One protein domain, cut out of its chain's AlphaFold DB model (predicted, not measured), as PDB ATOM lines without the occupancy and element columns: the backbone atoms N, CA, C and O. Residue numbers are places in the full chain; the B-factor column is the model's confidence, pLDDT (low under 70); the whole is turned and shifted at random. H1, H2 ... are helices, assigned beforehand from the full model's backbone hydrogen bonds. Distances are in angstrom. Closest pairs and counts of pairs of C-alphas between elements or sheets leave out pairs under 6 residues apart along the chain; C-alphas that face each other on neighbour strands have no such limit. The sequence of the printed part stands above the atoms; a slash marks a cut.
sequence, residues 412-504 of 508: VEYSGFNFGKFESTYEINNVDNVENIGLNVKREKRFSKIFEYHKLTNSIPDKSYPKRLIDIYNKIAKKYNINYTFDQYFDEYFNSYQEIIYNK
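This is residues 412 to 504 of the 508 residues of an uncharacterized protein of Candidatus Nanopusillus sp (UniProt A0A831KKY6). H4 is the middle of a loose group of four helices: the first part of H1 crosses its later half at a steep angle, H2 meets its last residues, and H3 stands nearly square to it at its first residue. Residues 427 to 439 stick out at one end of the long axis. The 93 printed residues hold, in order, H1, H2, H3 and H4, with no named strand; the class is all helix. The whole is loose, with a radius of gyration of the C-alphas of 15.9 A and spans of 44 by 31 by 22 A.

H1, residues 412 to 428, begins at C-alpha 412 (221.326, 171.975, 102.251) and is 24.5 A long from first to last C-alpha. H2, residues 444 to 456, is 18.1 A long, and H3, residues 467 to 479, 18.4 A. H4, residues 486 to 503, is 25.1 A long and ends at C-alpha 503 (215.426, 180.559, 93.201).

H4 is the hub. H1 touches it with residues 412 to 419 alone, at a steep tilt of 49 degrees, the same way; the closest C-alphas, of Ser 415 and Tyr 497, are 5.0 A apart. H2 touches H4 with residues 444 to 448 alone, at a steep tilt of 49 degrees, opposite ways; the closest C-alphas, of Ser 448 and Ile 501, are 5.9 A apart. H3 and H4 only just touch, with 3 pairs of C-alphas within 8 A, about perpendicular at 86 degrees; the closest are those of Ile 470 and Phe 486, at 6.4 A. H1 and H2 are near each other; H1 and H3 are apart. Every O i to N i+4 pair is within hydrogen-bond range in H1, H3 and H4, and 6 of 9 in H2.

The C-alphas farthest apart, of Glu 435 and Lys 467, are 46.4 A from each other. The printed part has no cut. The link from H1 to H2, 15 residues, is long. Mean pLDDT of the printed part is 83.2; residues 431 to 445 and 503 to 504 are under 70.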
ATOM      1  N   VAL A 412     222.342 170.986 102.652       91.81
ATOM      2  CA  VAL A 412     221.326 171.975 102.251       91.81
ATOM      3  C   VAL A 412     221.313 173.160 103.214       91.81
ATOM      4  O   VAL A 412     221.484 174.301 102.782       91.81
ATOM      5  N   GLU A 413     221.202 172.911 104.522       90.19
ATOM      6  CA  GLU A 413     221.276 173.966 105.544       90.19
ATOM      7  C   GLU A 413     222.591 174.738 105.451       90.19
ATOM      8  O   GLU A 413     222.599 175.973 105.487       90.19
ATOM      9  N   TYR A 414     223.706 174.023 105.261       91.25
ATOM     10  CA  TYR A 414     225.005 174.677 105.235       91.25
ATOM     11  C   TYR A 414     225.164 175.596 104.024       91.25
ATOM     12  O   TYR A 414     225.777 176.660 104.128       91.25
ATOM     13  N   SER A 415     224.597 175.211 102.876       91.19
ATOM     14  CA  SER A 415     224.602 176.050 101.676       91.19
ATOM     15  C   SER A 415     223.862 177.372 101.908       91.19
ATOM     16  O   SER A 415     224.380 178.428 101.541       91.19
ATOM     17  N   GLY A 416     222.721 177.336 102.608       87.75
ATOM     18  CA  GLY A 416     221.972 178.524 103.022       87.75
ATOM     19  C   GLY A 416     222.785 179.421 103.948       87.75
ATOM     20  O   GLY A 416     222.908 180.621 103.698       87.75
ATOM     21  N   PHE A 417     223.411 178.831 104.968       86.38
ATOM     22  CA  PHE A 417     224.245 179.558 105.924       86.38
ATOM     23  C   PHE A 417     225.453 180.241 105.257       86.38
ATOM     24  O   PHE A 417     225.667 181.445 105.425       86.38
ATOM     25  N   ASN A 418     226.231 179.501 104.459       87.00
ATOM     26  CA  ASN A 418     227.390 180.053 103.750       87.00
ATOM     27  C   ASN A 418     226.977 181.123 102.738       87.00
ATOM     28  O   ASN A 418     227.650 182.150 102.627       87.00
ATOM     29  N   PHE A 419     225.864 180.928 102.027       87.44
ATOM     30  CA  PHE A 419     225.359 181.944 101.110       87.44
ATOM     31  C   PHE A 419     224.922 183.211 101.851       87.44
ATOM     32  O   PHE A 419     225.273 184.309 101.429       87.44
ATOM     33  N   GLY A 420     224.230 183.088 102.989       82.00
ATOM     34  CA  GLY A 420     223.863 184.233 103.828       82.00
ATOM     35  C   GLY A 420     225.082 185.025 104.322       82.00
ATOM     36  O   GLY A 420     225.064 186.259 104.368       82.00
ATOM     37  N   LYS A 421     226.192 184.340 104.621       80.94
ATOM     38  CA  LYS A 421     227.460 184.990 104.989       80.94
ATOM     39  C   LYS A 421     228.132 185.697 103.812       80.94
ATOM     40  O   LYS A 421     228.616 186.823 103.958       80.94
ATOM     41  N   PHE A 422     228.132 185.062 102.643       84.00
ATOM     42  CA  PHE A 422     228.591 185.682 101.406       84.00
ATOM     43  C   PHE A 422     227.776 186.942 101.081       84.00
ATOM     44  O   PHE A 422     228.358 188.008 100.876       84.00
ATOM     45  N   GLU A 423     226.443 186.842 101.116       81.81
ATOM     46  CA  GLU A 423     225.525 187.952 100.861       81.81
ATOM     47  C   GLU A 423     225.764 189.106 101.838       81.81
ATOM     48  O   GLU A 423     225.959 190.240 101.406       81.81
ATOM     49  N   SER A 424     225.787 188.834 103.145       78.06
ATOM     50  CA  SER A 424     225.985 189.885 104.151       78.06
ATOM     51  C   SER A 424     227.330 190.590 103.983       78.06
ATOM     52  O   SER A 424     227.377 191.817 103.983       78.06
ATOM     53  N   THR A 425     228.414 189.848 103.751       76.44
ATOM     54  CA  THR A 425     229.746 190.429 103.529       76.44
ATOM     55  C   THR A 425     229.794 191.262 102.251       76.44
ATOM     56  O   THR A 425     230.338 192.369 102.260       76.44
ATOM     57  N   TYR A 426     229.211 190.763 101.159       79.44
ATOM     58  CA  TYR A 426     229.104 191.493  99.897       79.44
ATOM     59  C   TYR A 426     228.320 192.799 100.080       79.44
ATOM     60  O   TYR A 426     228.769 193.858  99.644       79.44
ATOM     61  N   GLU A 427     227.170 192.742 100.756       77.62
ATOM     62  CA  GLU A 427     226.292 193.900 100.935       77.62
ATOM     63  C   GLU A 427     226.868 194.933 101.914       77.62
ATOM     64  O   GLU A 427     226.776 196.129 101.640       77.62
ATOM     65  N   ILE A 428     227.540 194.508 102.992       74.00
ATOM     66  CA  ILE A 428     228.257 195.408 103.916       74.00
ATOM     67  C   ILE A 428     229.344 196.190 103.179       74.00
ATOM     68  O   ILE A 428     229.513 197.391 103.397       74.00
ATOM     69  N   ASN A 429     230.082 195.515 102.293       71.94
ATOM     70  CA  ASN A 429     231.166 196.122 101.528       71.94
ATOM     71  C   ASN A 429     230.697 196.927 100.315       71.94
ATOM     72  O   ASN A 429     231.528 197.478  99.596       71.94
ATOM     73  N   ASN A 430     229.388 197.069 100.127       72.81
ATOM     74  CA  ASN A 430     228.792 197.924  99.117       72.81
ATOM     75  C   ASN A 430     228.390 199.265  99.767       72.81
ATOM     76  O   ASN A 430     227.561 199.293 100.674       72.81
ATOM     77  N   VAL A 431     228.977 200.379  99.307       60.56
ATOM     78  CA  VAL A 431     228.998 201.716  99.966       60.56
ATOM     79  C   VAL A 431     227.620 202.265 100.389       60.56
ATOM     80  O   VAL A 431     227.542 203.086 101.302       60.56
ATOM     81  N   ASP A 432     226.529 201.810  99.770       57.47
ATOM     82  CA  ASP A 432     225.215 202.463  99.849       57.47
ATOM     83  C   ASP A 432     224.120 201.678 100.607       57.47
ATOM     84  O   ASP A 432     222.950 202.038 100.490       57.47
ATOM     85  N   ASN A 433     224.422 200.586 101.330       53.62
ATOM     86  CA  ASN A 433     223.381 199.600 101.697       53.62
ATOM     87  C   ASN A 433     222.981 199.423 103.175       53.62
ATOM     88  O   ASN A 433     222.383 198.405 103.512       53.62
ATOM     89  N   VAL A 434     223.185 200.417 104.045       51.66
ATOM     90  CA  VAL A 434     222.739 200.308 105.454       51.66
ATOM     91  C   VAL A 434     221.241 200.602 105.652       51.66
ATOM     92  O   VAL A 434     220.631 200.075 106.576       51.66
ATOM     93  N   GLU A 435     220.602 201.383 104.774       45.75
ATOM     94  CA  GLU A 435     219.248 201.907 105.044       45.75
ATOM     95  C   GLU A 435     218.069 201.067 104.522       45.75
ATOM     96  O   GLU A 435     216.924 201.433 104.760       45.75
ATOM     97  N   ASN A 436     218.275 199.936 103.838       44.56
ATOM     98  CA  ASN A 436     217.146 199.136 103.340       44.56
ATOM     99  C   ASN A 436     217.436 197.632 103.322       44.56
ATOM    100  O   ASN A 436     217.735 197.048 102.278       44.56
ATOM    101  N   ILE A 437     217.217 196.970 104.461       45.50
ATOM    102  CA  ILE A 437     217.060 195.506 104.561       45.50
ATOM    103  C   ILE A 437     215.643 195.123 104.076       45.50
ATOM    104  O   ILE A 437     214.846 194.492 104.760       45.50
ATOM    105  N   GLY A 438     215.298 195.581 102.874       46.72
ATOM    106  CA  GLY A 438     214.016 195.373 102.205       46.72
ATOM    107  C   GLY A 438     214.261 195.076 100.730       46.72
ATOM    108  O   GLY A 438     213.847 195.825  99.850       46.72
ATOM    109  N   LEU A 439     215.033 194.026 100.440       46.59
ATOM    110  CA  LEU A 439     215.560 193.724  99.107       46.59
ATOM    111  C   LEU A 439     215.188 192.294  98.708       46.59
ATOM    112  O   LEU A 439     215.915 191.368  99.019       46.59
ATOM    113  N   ASN A 440     214.077 192.094  97.990       47.88
ATOM    114  CA  ASN A 440     213.682 190.751  97.524       47.88
ATOM    115  C   ASN A 440     213.640 190.575  95.997       47.88
ATOM    116  O   ASN A 440     213.473 189.453  95.535       47.88
ATOM    117  N   VAL A 441     213.813 191.626  95.185       41.28
ATOM    118  CA  VAL A 441     213.809 191.507  93.701       41.28
ATOM    119  C   VAL A 441     215.138 191.940  93.061       41.28
ATOM    120  O   VAL A 441     215.504 191.444  92.003       41.28
ATOM    121  N   LYS A 442     215.934 192.799  93.718       50.62
ATOM    122  CA  LYS A 442     217.283 193.181  93.239       50.62
ATOM    123  C   LYS A 442     218.383 192.152  93.574       50.62
ATOM    124  O   LYS A 442     219.467 192.260  93.013       50.62
ATOM    125  N   ARG A 443     218.105 191.174  94.450       54.47
ATOM    126  CA  ARG A 443     219.052 190.132  94.909       54.47
ATOM    127  C   ARG A 443     219.413 189.114  93.819       54.47
ATOM    128  O   ARG A 443     220.589 188.869  93.577       54.47
ATOM    129  N   GLU A 444     218.409 188.606  93.104       52.22
ATOM    130  CA  GLU A 444     218.548 187.544  92.090       52.22
ATOM    131  C   GLU A 444     219.522 187.920  90.960       52.22
ATOM    132  O   GLU A 444     220.357 187.118  90.558       52.22
ATOM    133  N   LYS A 445     219.492 189.173  90.483       61.66
ATOM    134  CA  LYS A 445     220.324 189.628  89.351       61.66
ATOM    135  C   LYS A 445     221.809 189.843  89.675       61.66
ATOM    136  O   LYS A 445     222.585 190.039  88.744       61.66
ATOM    137  N   ARG A 446     222.212 189.902  90.950       75.75
ATOM    138  CA  ARG A 446     223.588 190.282  91.332       75.75
ATOM    139  C   ARG A 446     224.505 189.078  91.477       75.75
ATOM    140  O   ARG A 446     225.505 188.981  90.777       75.75
ATOM    141  N   PHE A 447     224.143 188.141  92.348       84.62
ATOM    142  CA  PHE A 447     224.967 186.958  92.608       84.62
ATOM    143  C   PHE A 447     224.956 185.975  91.436       84.62
ATOM    144  O   PHE A 447     225.979 185.352  91.148       84.62
ATOM    145  N   SER A 448     223.849 185.921  90.687       86.06
ATOM    146  CA  SER A 448     223.770 185.160  89.438       86.06
ATOM    147  C   SER A 448     224.795 185.615  88.401       86.06
ATOM    148  O   SER A 448     225.293 184.760  87.684       86.06
ATOM    149  N   LYS A 449     225.187 186.899  88.362       89.31
ATOM    150  CA  LYS A 449     226.253 187.385  87.465       89.31
ATOM    151  C   LYS A 449     227.627 186.872  87.856       89.31
ATOM    152  O   LYS A 449     228.385 186.455  86.991       89.31
ATOM    153  N   ILE A 450     227.954 186.879  89.149       91.50
ATOM    154  CA  ILE A 450     229.213 186.287  89.620       91.50
ATOM    155  C   ILE A 450     229.227 184.819  89.196       91.50
ATOM    156  O   ILE A 450     230.141 184.386  88.500       91.50
ATOM    157  N   PHE A 451     228.162 184.078  89.507       92.56
ATOM    158  CA  PHE A 451     228.077 182.667  89.153       92.56
ATOM    159  C   PHE A 451     228.085 182.396  87.640       92.56
ATOM    160  O   PHE A 451     228.729 181.453  87.182       92.56
ATOM    161  N   GLU A 452     227.419 183.231  86.845       94.06
ATOM    162  CA  GLU A 452     227.462 183.185  85.383       94.06
ATOM    163  C   GLU A 452     228.892 183.362  84.871       94.06
ATOM    164  O   GLU A 452     229.314 182.611  83.995       94.06
ATOM    165  N   TYR A 453     229.673 184.270  85.463       95.50
ATOM    166  CA  TYR A 453     231.083 184.425  85.121       95.50
ATOM    167  C   TYR A 453     231.870 183.129  85.373       95.50
ATOM    168  O   TYR A 453     232.580 182.675  84.478       95.50
ATOM    169  N   HIS A 454     231.683 182.481  86.533       94.62
ATOM    170  CA  HIS A 454     232.308 181.178  86.821       94.62
ATOM    171  C   HIS A 454     231.907 180.101  85.806       94.62
ATOM    172  O   HIS A 454     232.742 179.290  85.408       94.62
ATOM    173  N   LYS A 455     230.645 180.081  85.360       95.12
ATOM    174  CA  LYS A 455     230.192 179.162  84.305       95.12
ATOM    175  C   LYS A 455     230.878 179.450  82.972       95.12
ATOM    176  O   LYS A 455     231.368 178.520  82.338       95.12
ATOM    177  N   LEU A 456     230.948 180.718  82.565       97.00
ATOM    178  CA  LEU A 456     231.579 181.140  81.310       97.00
ATOM    179  C   LEU A 456     233.074 180.802  81.265       97.00
ATOM    180  O   LEU A 456     233.588 180.450  80.207       97.00
ATOM    181  N   THR A 457     233.766 180.851  82.405       96.19
ATOM    182  CA  THR A 457     235.180 180.459  82.514       96.19
ATOM    183  C   THR A 457     235.390 178.977  82.819       96.19
ATOM    184  O   THR A 457     236.537 178.547  82.952       96.19
ATOM    185  N   ASN A 458     234.311 178.194  82.944       95.12
ATOM    186  CA  ASN A 458     234.316 176.804  83.406       95.12
ATOM    187  C   ASN A 458     235.026 176.616  84.768       95.12
ATOM    188  O   ASN A 458     235.590 175.564  85.064       95.12
ATOM    189  N   SER A 459     235.007 177.653  85.608       93.69
ATOM    190  CA  SER A 459     235.568 177.689  86.964       93.69
ATOM    191  C   SER A 459     234.554 177.195  87.999       93.69
ATOM    192  O   SER A 459     234.292 177.860  89.002       93.69
ATOM    193  N   ILE A 460     233.942 176.049  87.714       92.06
ATOM    194  CA  ILE A 460     233.050 175.326  88.625       92.06
ATOM    195  C   ILE A 460     233.776 174.083  89.161       92.06
ATOM    196  O   ILE A 460     234.671 173.586  88.469       92.06
ATOM    197  N   PRO A 461     233.444 173.603  90.373       89.94
ATOM    198  CA  PRO A 461     234.129 172.476  91.001       89.94
ATOM    199  C   PRO A 461     234.186 171.236  90.103       89.94
ATOM    200  O   PRO A 461     233.199 170.872  89.465       89.94
ATOM    201  N   ASP A 462     235.357 170.607  90.069       91.44
ATOM    202  CA  ASP A 462     235.629 169.331  89.405       91.44
ATOM    203  C   ASP A 462     235.549 168.195  90.437       91.44
ATOM    204  O   ASP A 462     235.862 168.394  91.609       91.44
ATOM    205  N   LYS A 463     235.174 166.988  90.007       89.19
ATOM    206  CA  LYS A 463     235.090 165.799  90.866       89.19
ATOM    207  C   LYS A 463     236.451 165.165  91.177       89.19
ATOM    208  O   LYS A 463     236.525 164.246  91.985       89.19
ATOM    209  N   SER A 464     237.543 165.632  90.567       91.69
ATOM    210  CA  SER A 464     238.893 165.099  90.802       91.69
ATOM    211  C   SER A 464     239.541 165.618  92.104       91.69
ATOM    212  O   SER A 464     240.634 166.193  92.073       91.69
ATOM    213  N   TYR A 465     238.862 165.484  93.244       94.38
ATOM    214  CA  TYR A 465     239.346 166.002  94.526       94.38
ATOM    215  C   TYR A 465     240.569 165.228  95.051       94.38
ATOM    216  O   TYR A 465     240.612 164.000  94.942       94.38
ATOM    217  N   PRO A 466     241.559 165.910  95.663       96.31
ATOM    218  CA  PRO A 466     242.672 165.240  96.326       96.31
ATOM    219  C   PRO A 466     242.217 164.347  97.481       96.31
ATOM    220  O   PRO A 466     241.322 164.709  98.249       96.31
ATOM    221  N   LYS A 467     242.905 163.220  97.682       97.19
ATOM    222  CA  LYS A 467     242.570 162.263  98.748       97.19
ATOM    223  C   LYS A 467     242.619 162.900 100.136       97.19
ATOM    224  O   LYS A 467     241.728 162.667 100.945       97.19
ATOM    225  N   ARG A 468     243.621 163.749 100.406       96.88
ATOM    226  CA  ARG A 468     243.765 164.444 101.697       96.88
ATOM    227  C   ARG A 468     242.542 165.306 102.019       96.88
ATOM    228  O   ARG A 468     242.130 165.342 103.171       96.88
ATOM    229  N   LEU A 469     241.927 165.951 101.023       95.81
ATOM    230  CA  LEU A 469     240.702 166.732 101.221       95.81
ATOM    231  C   LEU A 469     239.510 165.841 101.600       95.81
ATOM    232  O   LEU A 469     238.763 166.166 102.525       95.81
ATOM    233  N   ILE A 470     239.372 164.693 100.935       96.75
ATOM    234  CA  ILE A 470     238.347 163.688 101.248       96.75
ATOM    235  C   ILE A 470     238.551 163.135 102.668       96.75
ATOM    236  O   ILE A 470     237.595 162.997 103.429       96.75
ATOM    237  N   ASP A 471     239.798 162.880 103.072       96.88
ATOM    238  CA  ASP A 471     240.127 162.408 104.420       96.88
ATOM    239  C   ASP A 471     239.815 163.458 105.501       96.88
ATOM    240  O   ASP A 471     239.294 163.106 106.564       96.88
ATOM    241  N   ILE A 472     240.072 164.747 105.228       95.00
ATOM    242  CA  ILE A 472     239.683 165.858 106.118       95.00
ATOM    243  C   ILE A 472     238.167 165.844 106.324       95.00
ATOM    244  O   ILE A 472     237.698 165.868 107.465       95.00
ATOM    245  N   TYR A 473     237.396 165.757 105.237       95.31
ATOM    246  CA  TYR A 473     235.943 165.640 105.319       95.31
ATOM    247  C   TYR A 473     235.522 164.416 106.131       95.31
ATOM    248  O   TYR A 473     234.736 164.560 107.060       95.31
ATOM    249  N   ASN A 474     236.071 163.233 105.850       95.38
ATOM    250  CA  ASN A 474     235.706 161.998 106.547       95.38
ATOM    251  C   ASN A 474     235.963 162.094 108.058       95.38
ATOM    252  O   ASN A 474     235.164 161.606 108.861       95.38
ATOM    253  N   LYS A 475     237.052 162.759 108.468       92.69
ATOM    254  CA  LYS A 475     237.346 163.028 109.882       92.69
ATOM    255  C   LYS A 475     236.268 163.903 110.523       92.69
ATOM    256  O   LYS A 475     235.802 163.580 111.617       92.69
ATOM    257  N   ILE A 476     235.860 164.977 109.848       92.06
ATOM    258  CA  ILE A 476     234.798 165.880 110.312       92.06
ATOM    259  C   ILE A 476     233.455 165.143 110.342       92.06
ATOM    260  O   ILE A 476     232.783 165.139 111.370       92.06
ATOM    261  N   ALA A 477     233.090 164.457 109.260       93.06
ATOM    262  CA  ALA A 477     231.843 163.716 109.146       93.06
ATOM    263  C   ALA A 477     231.695 162.683 110.265       93.06
ATOM    264  O   ALA A 477     230.655 162.630 110.917       93.06
ATOM    265  N   LYS A 478     232.767 161.944 110.578       92.50
ATOM    266  CA  LYS A 478     232.796 161.020 111.716       92.50
ATOM    267  C   LYS A 478     232.611 161.736 113.057       92.50
ATOM    268  O   LYS A 478     231.865 161.247 113.897       92.50
ATOM    269  N   LYS A 479     233.286 162.870 113.274       90.12
ATOM    270  CA  LYS A 479     233.200 163.638 114.532       90.12
ATOM    271  C   LYS A 479     231.793 164.187 114.786       90.12
ATOM    272  O   LYS A 479     231.353 164.218 115.930       90.12
ATOM    273  N   TYR A 480     231.098 164.599 113.729       90.38
ATOM    274  CA  TYR A 480     229.786 165.246 113.812       90.38
ATOM    275  C   TYR A 480     228.619 164.350 113.371       90.38
ATOM    276  O   TYR A 480     227.505 164.842 113.220       90.38
ATOM    277  N   ASN A 481     228.846 163.044 113.186       92.31
ATOM    278  CA  ASN A 481     227.843 162.073 112.729       92.31
ATOM    279  C   ASN A 481     227.106 162.503 111.441       92.31
ATOM    280  O   ASN A 481     225.889 162.352 111.322       92.31
ATOM    281  N   ILE A 482     227.839 163.062 110.474       93.00
ATOM    282  CA  ILE A 482     227.296 163.431 109.162       93.00
ATOM    283  C   ILE A 482     227.132 162.154 108.330       93.00
ATOM    284  O   ILE A 482     228.113 161.512 107.962       93.00
ATOM    285  N   ASN A 483     225.888 161.807 108.000       92.81
ATOM    286  CA  ASN A 483     225.536 160.593 107.254       92.81
ATOM    287  C   ASN A 483     225.534 160.807 105.729       92.81
ATOM    288  O   ASN A 483     224.582 160.435 105.050       92.81
ATOM    289  N   TYR A 484     226.598 161.408 105.200       95.44
ATOM    290  CA  TYR A 484     226.809 161.583 103.764       95.44
ATOM    291  C   TYR A 484     228.207 161.093 103.394       95.44
ATOM    292  O   TYR A 484     229.156 161.229 104.166       95.44
ATOM    293  N   THR A 485     228.349 160.523 102.200       95.75
ATOM    294  CA  THR A 485     229.677 160.410 101.583       95.75
ATOM    295  C   THR A 485     230.162 161.793 101.147       95.75
ATOM    296  O   THR A 485     229.356 162.710 100.981       95.75
ATOM    297  N   PHE A 486     231.472 161.938 100.930       95.38
ATOM    298  CA  PHE A 486     232.061 163.186 100.434       95.38
ATOM    299  C   PHE A 486     231.338 163.704  99.187       95.38
ATOM    300  O   PHE A 486     230.858 164.836  99.187       95.38
ATOM    301  N   ASP A 487     231.192 162.853  98.166       94.44
ATOM    302  CA  ASP A 487     230.573 163.233  96.895       94.44
ATOM    303  C   ASP A 487     229.102 163.619  97.070       94.44
ATOM    304  O   ASP A 487     228.678 164.639  96.537       94.44
ATOM    305  N   GLN A 488     228.334 162.855  97.859       95.44
ATOM    306  CA  GLN A 488     226.934 163.193  98.141       95.44
ATOM    307  C   GLN A 488     226.821 164.552  98.830       95.44
ATOM    308  O   GLN A 488     226.012 165.378  98.426       95.44
ATOM    309  N   TYR A 489     227.654 164.803  99.843       95.94
ATOM    310  CA  TYR A 489     227.625 166.062 100.576       95.94
ATOM    311  C   TYR A 489     227.990 167.245  99.678       95.94
ATOM    312  O   TYR A 489     227.310 168.268  99.700       95.94
ATOM    313  N   PHE A 490     229.060 167.117  98.891       94.75
ATOM    314  CA  PHE A 490     229.522 168.171  97.991       94.75
ATOM    315  C   PHE A 490     228.526 168.453  96.867       94.75
ATOM    316  O   PHE A 490     228.242 169.622  96.603       94.75
ATOM    317  N   ASP A 491     227.977 167.410  96.237       93.50
ATOM    318  CA  ASP A 491     226.988 167.554  95.168       93.50
ATOM    319  C   ASP A 491     225.694 168.183  95.712       93.50
ATOM    320  O   ASP A 491     225.201 169.154  95.140       93.50
ATOM    321  N   GLU A 492     225.159 167.698  96.840       95.25
ATOM    322  CA  GLU A 492     223.954 168.273  97.451       95.25
ATOM    323  C   GLU A 492     224.169 169.717  97.910       95.25
ATOM    324  O   GLU A 492     223.320 170.574  97.655       95.25
ATOM    325  N   TYR A 493     225.320 170.009  98.527       94.81
ATOM    326  CA  TYR A 493     225.665 171.367  98.936       94.81
ATOM    327  C   TYR A 493     225.719 172.289  97.722       94.81
ATOM    328  O   TYR A 493     225.094 173.346  97.730       94.81
ATOM    329  N   PHE A 494     226.448 171.901  96.671       93.00
ATOM    330  CA  PHE A 494     226.641 172.753  95.505       93.00
ATOM    331  C   PHE A 494     225.338 172.957  94.730       93.00
ATOM    332  O   PHE A 494     225.050 174.083  94.335       93.00
ATOM    333  N   ASN A 495     224.519 171.914  94.571       92.56
ATOM    334  CA  ASN A 495     223.206 172.023  93.935       92.56
ATOM    335  C   ASN A 495     222.289 172.970  94.719       92.56
ATOM    336  O   ASN A 495     221.731 173.897  94.138       92.56
ATOM    337  N   SER A 496     222.202 172.810  96.042       92.44
ATOM    338  CA  SER A 496     221.419 173.709  96.896       92.44
ATOM    339  C   SER A 496     221.953 175.147  96.851       92.44
ATOM    340  O   SER A 496     221.192 176.103  96.712       92.44
ATOM    341  N   TYR A 497     223.276 175.323  96.866       89.62
ATOM    342  CA  TYR A 497     223.924 176.632  96.757       89.62
ATOM    343  C   TYR A 497     223.597 177.328  95.426       89.62
ATOM    344  O   TYR A 497     223.295 178.523  95.394       89.62
ATOM    345  N   GLN A 498     223.590 176.578  94.320       88.88
ATOM    346  CA  GLN A 498     223.150 177.065  93.011       88.88
ATOM    347  C   GLN A 498     221.666 177.433  93.001       88.88
ATOM    348  O   GLN A 498     221.300 178.482  92.468       88.88
ATOM    349  N   GLU A 499     220.811 176.595  93.584       88.50
ATOM    350  CA  GLU A 499     219.384 176.881  93.700       88.50
ATOM    351  C   GLU A 499     219.135 178.152  94.508       88.50
ATOM    352  O   GLU A 499     218.328 178.971  94.085       88.50
ATOM    353  N   ILE A 500     219.859 178.392  95.603       86.12
ATOM    354  CA  ILE A 500     219.748 179.632  96.385       86.12
ATOM    355  C   ILE A 500     220.074 180.860  95.525       86.12
ATOM    356  O   ILE A 500     219.330 181.844  95.556       86.12
ATOM    357  N   ILE A 501     221.143 180.789  94.722       85.06
ATOM    358  CA  ILE A 501     221.567 181.879  93.831       85.06
ATOM    359  C   ILE A 501     220.463 182.251  92.824       85.06
ATOM    360  O   ILE A 501     220.319 183.433  92.500       85.06
ATOM    361  N   TYR A 502     219.684 181.274  92.339       80.19
ATOM    362  CA  TYR A 502     218.657 181.494  91.310       80.19
ATOM    363  C   TYR A 502     217.213 181.612  91.836       80.19
ATOM    364  O   TYR A 502     216.438 182.378  91.274       80.19
ATOM    365  N   ASN A 503     216.829 180.890  92.893       69.62
ATOM    366  CA  ASN A 503     215.426 180.559  93.201       69.62
ATOM    367  C   ASN A 503     214.907 181.036  94.573       69.62
ATOM    368  O   ASN A 503     213.785 180.684  94.931       69.62
ATOM    369  N   LYS A 504     215.638 181.867  95.334       61.28
ATOM    370  CA  LYS A 504     215.190 182.374  96.656       61.28
ATOM    371  C   LYS A 504     214.776 181.262  97.639       61.28
ATOM    372  O   LYS A 504     213.659 181.296  98.164       61.28
TER     373      LYS A 504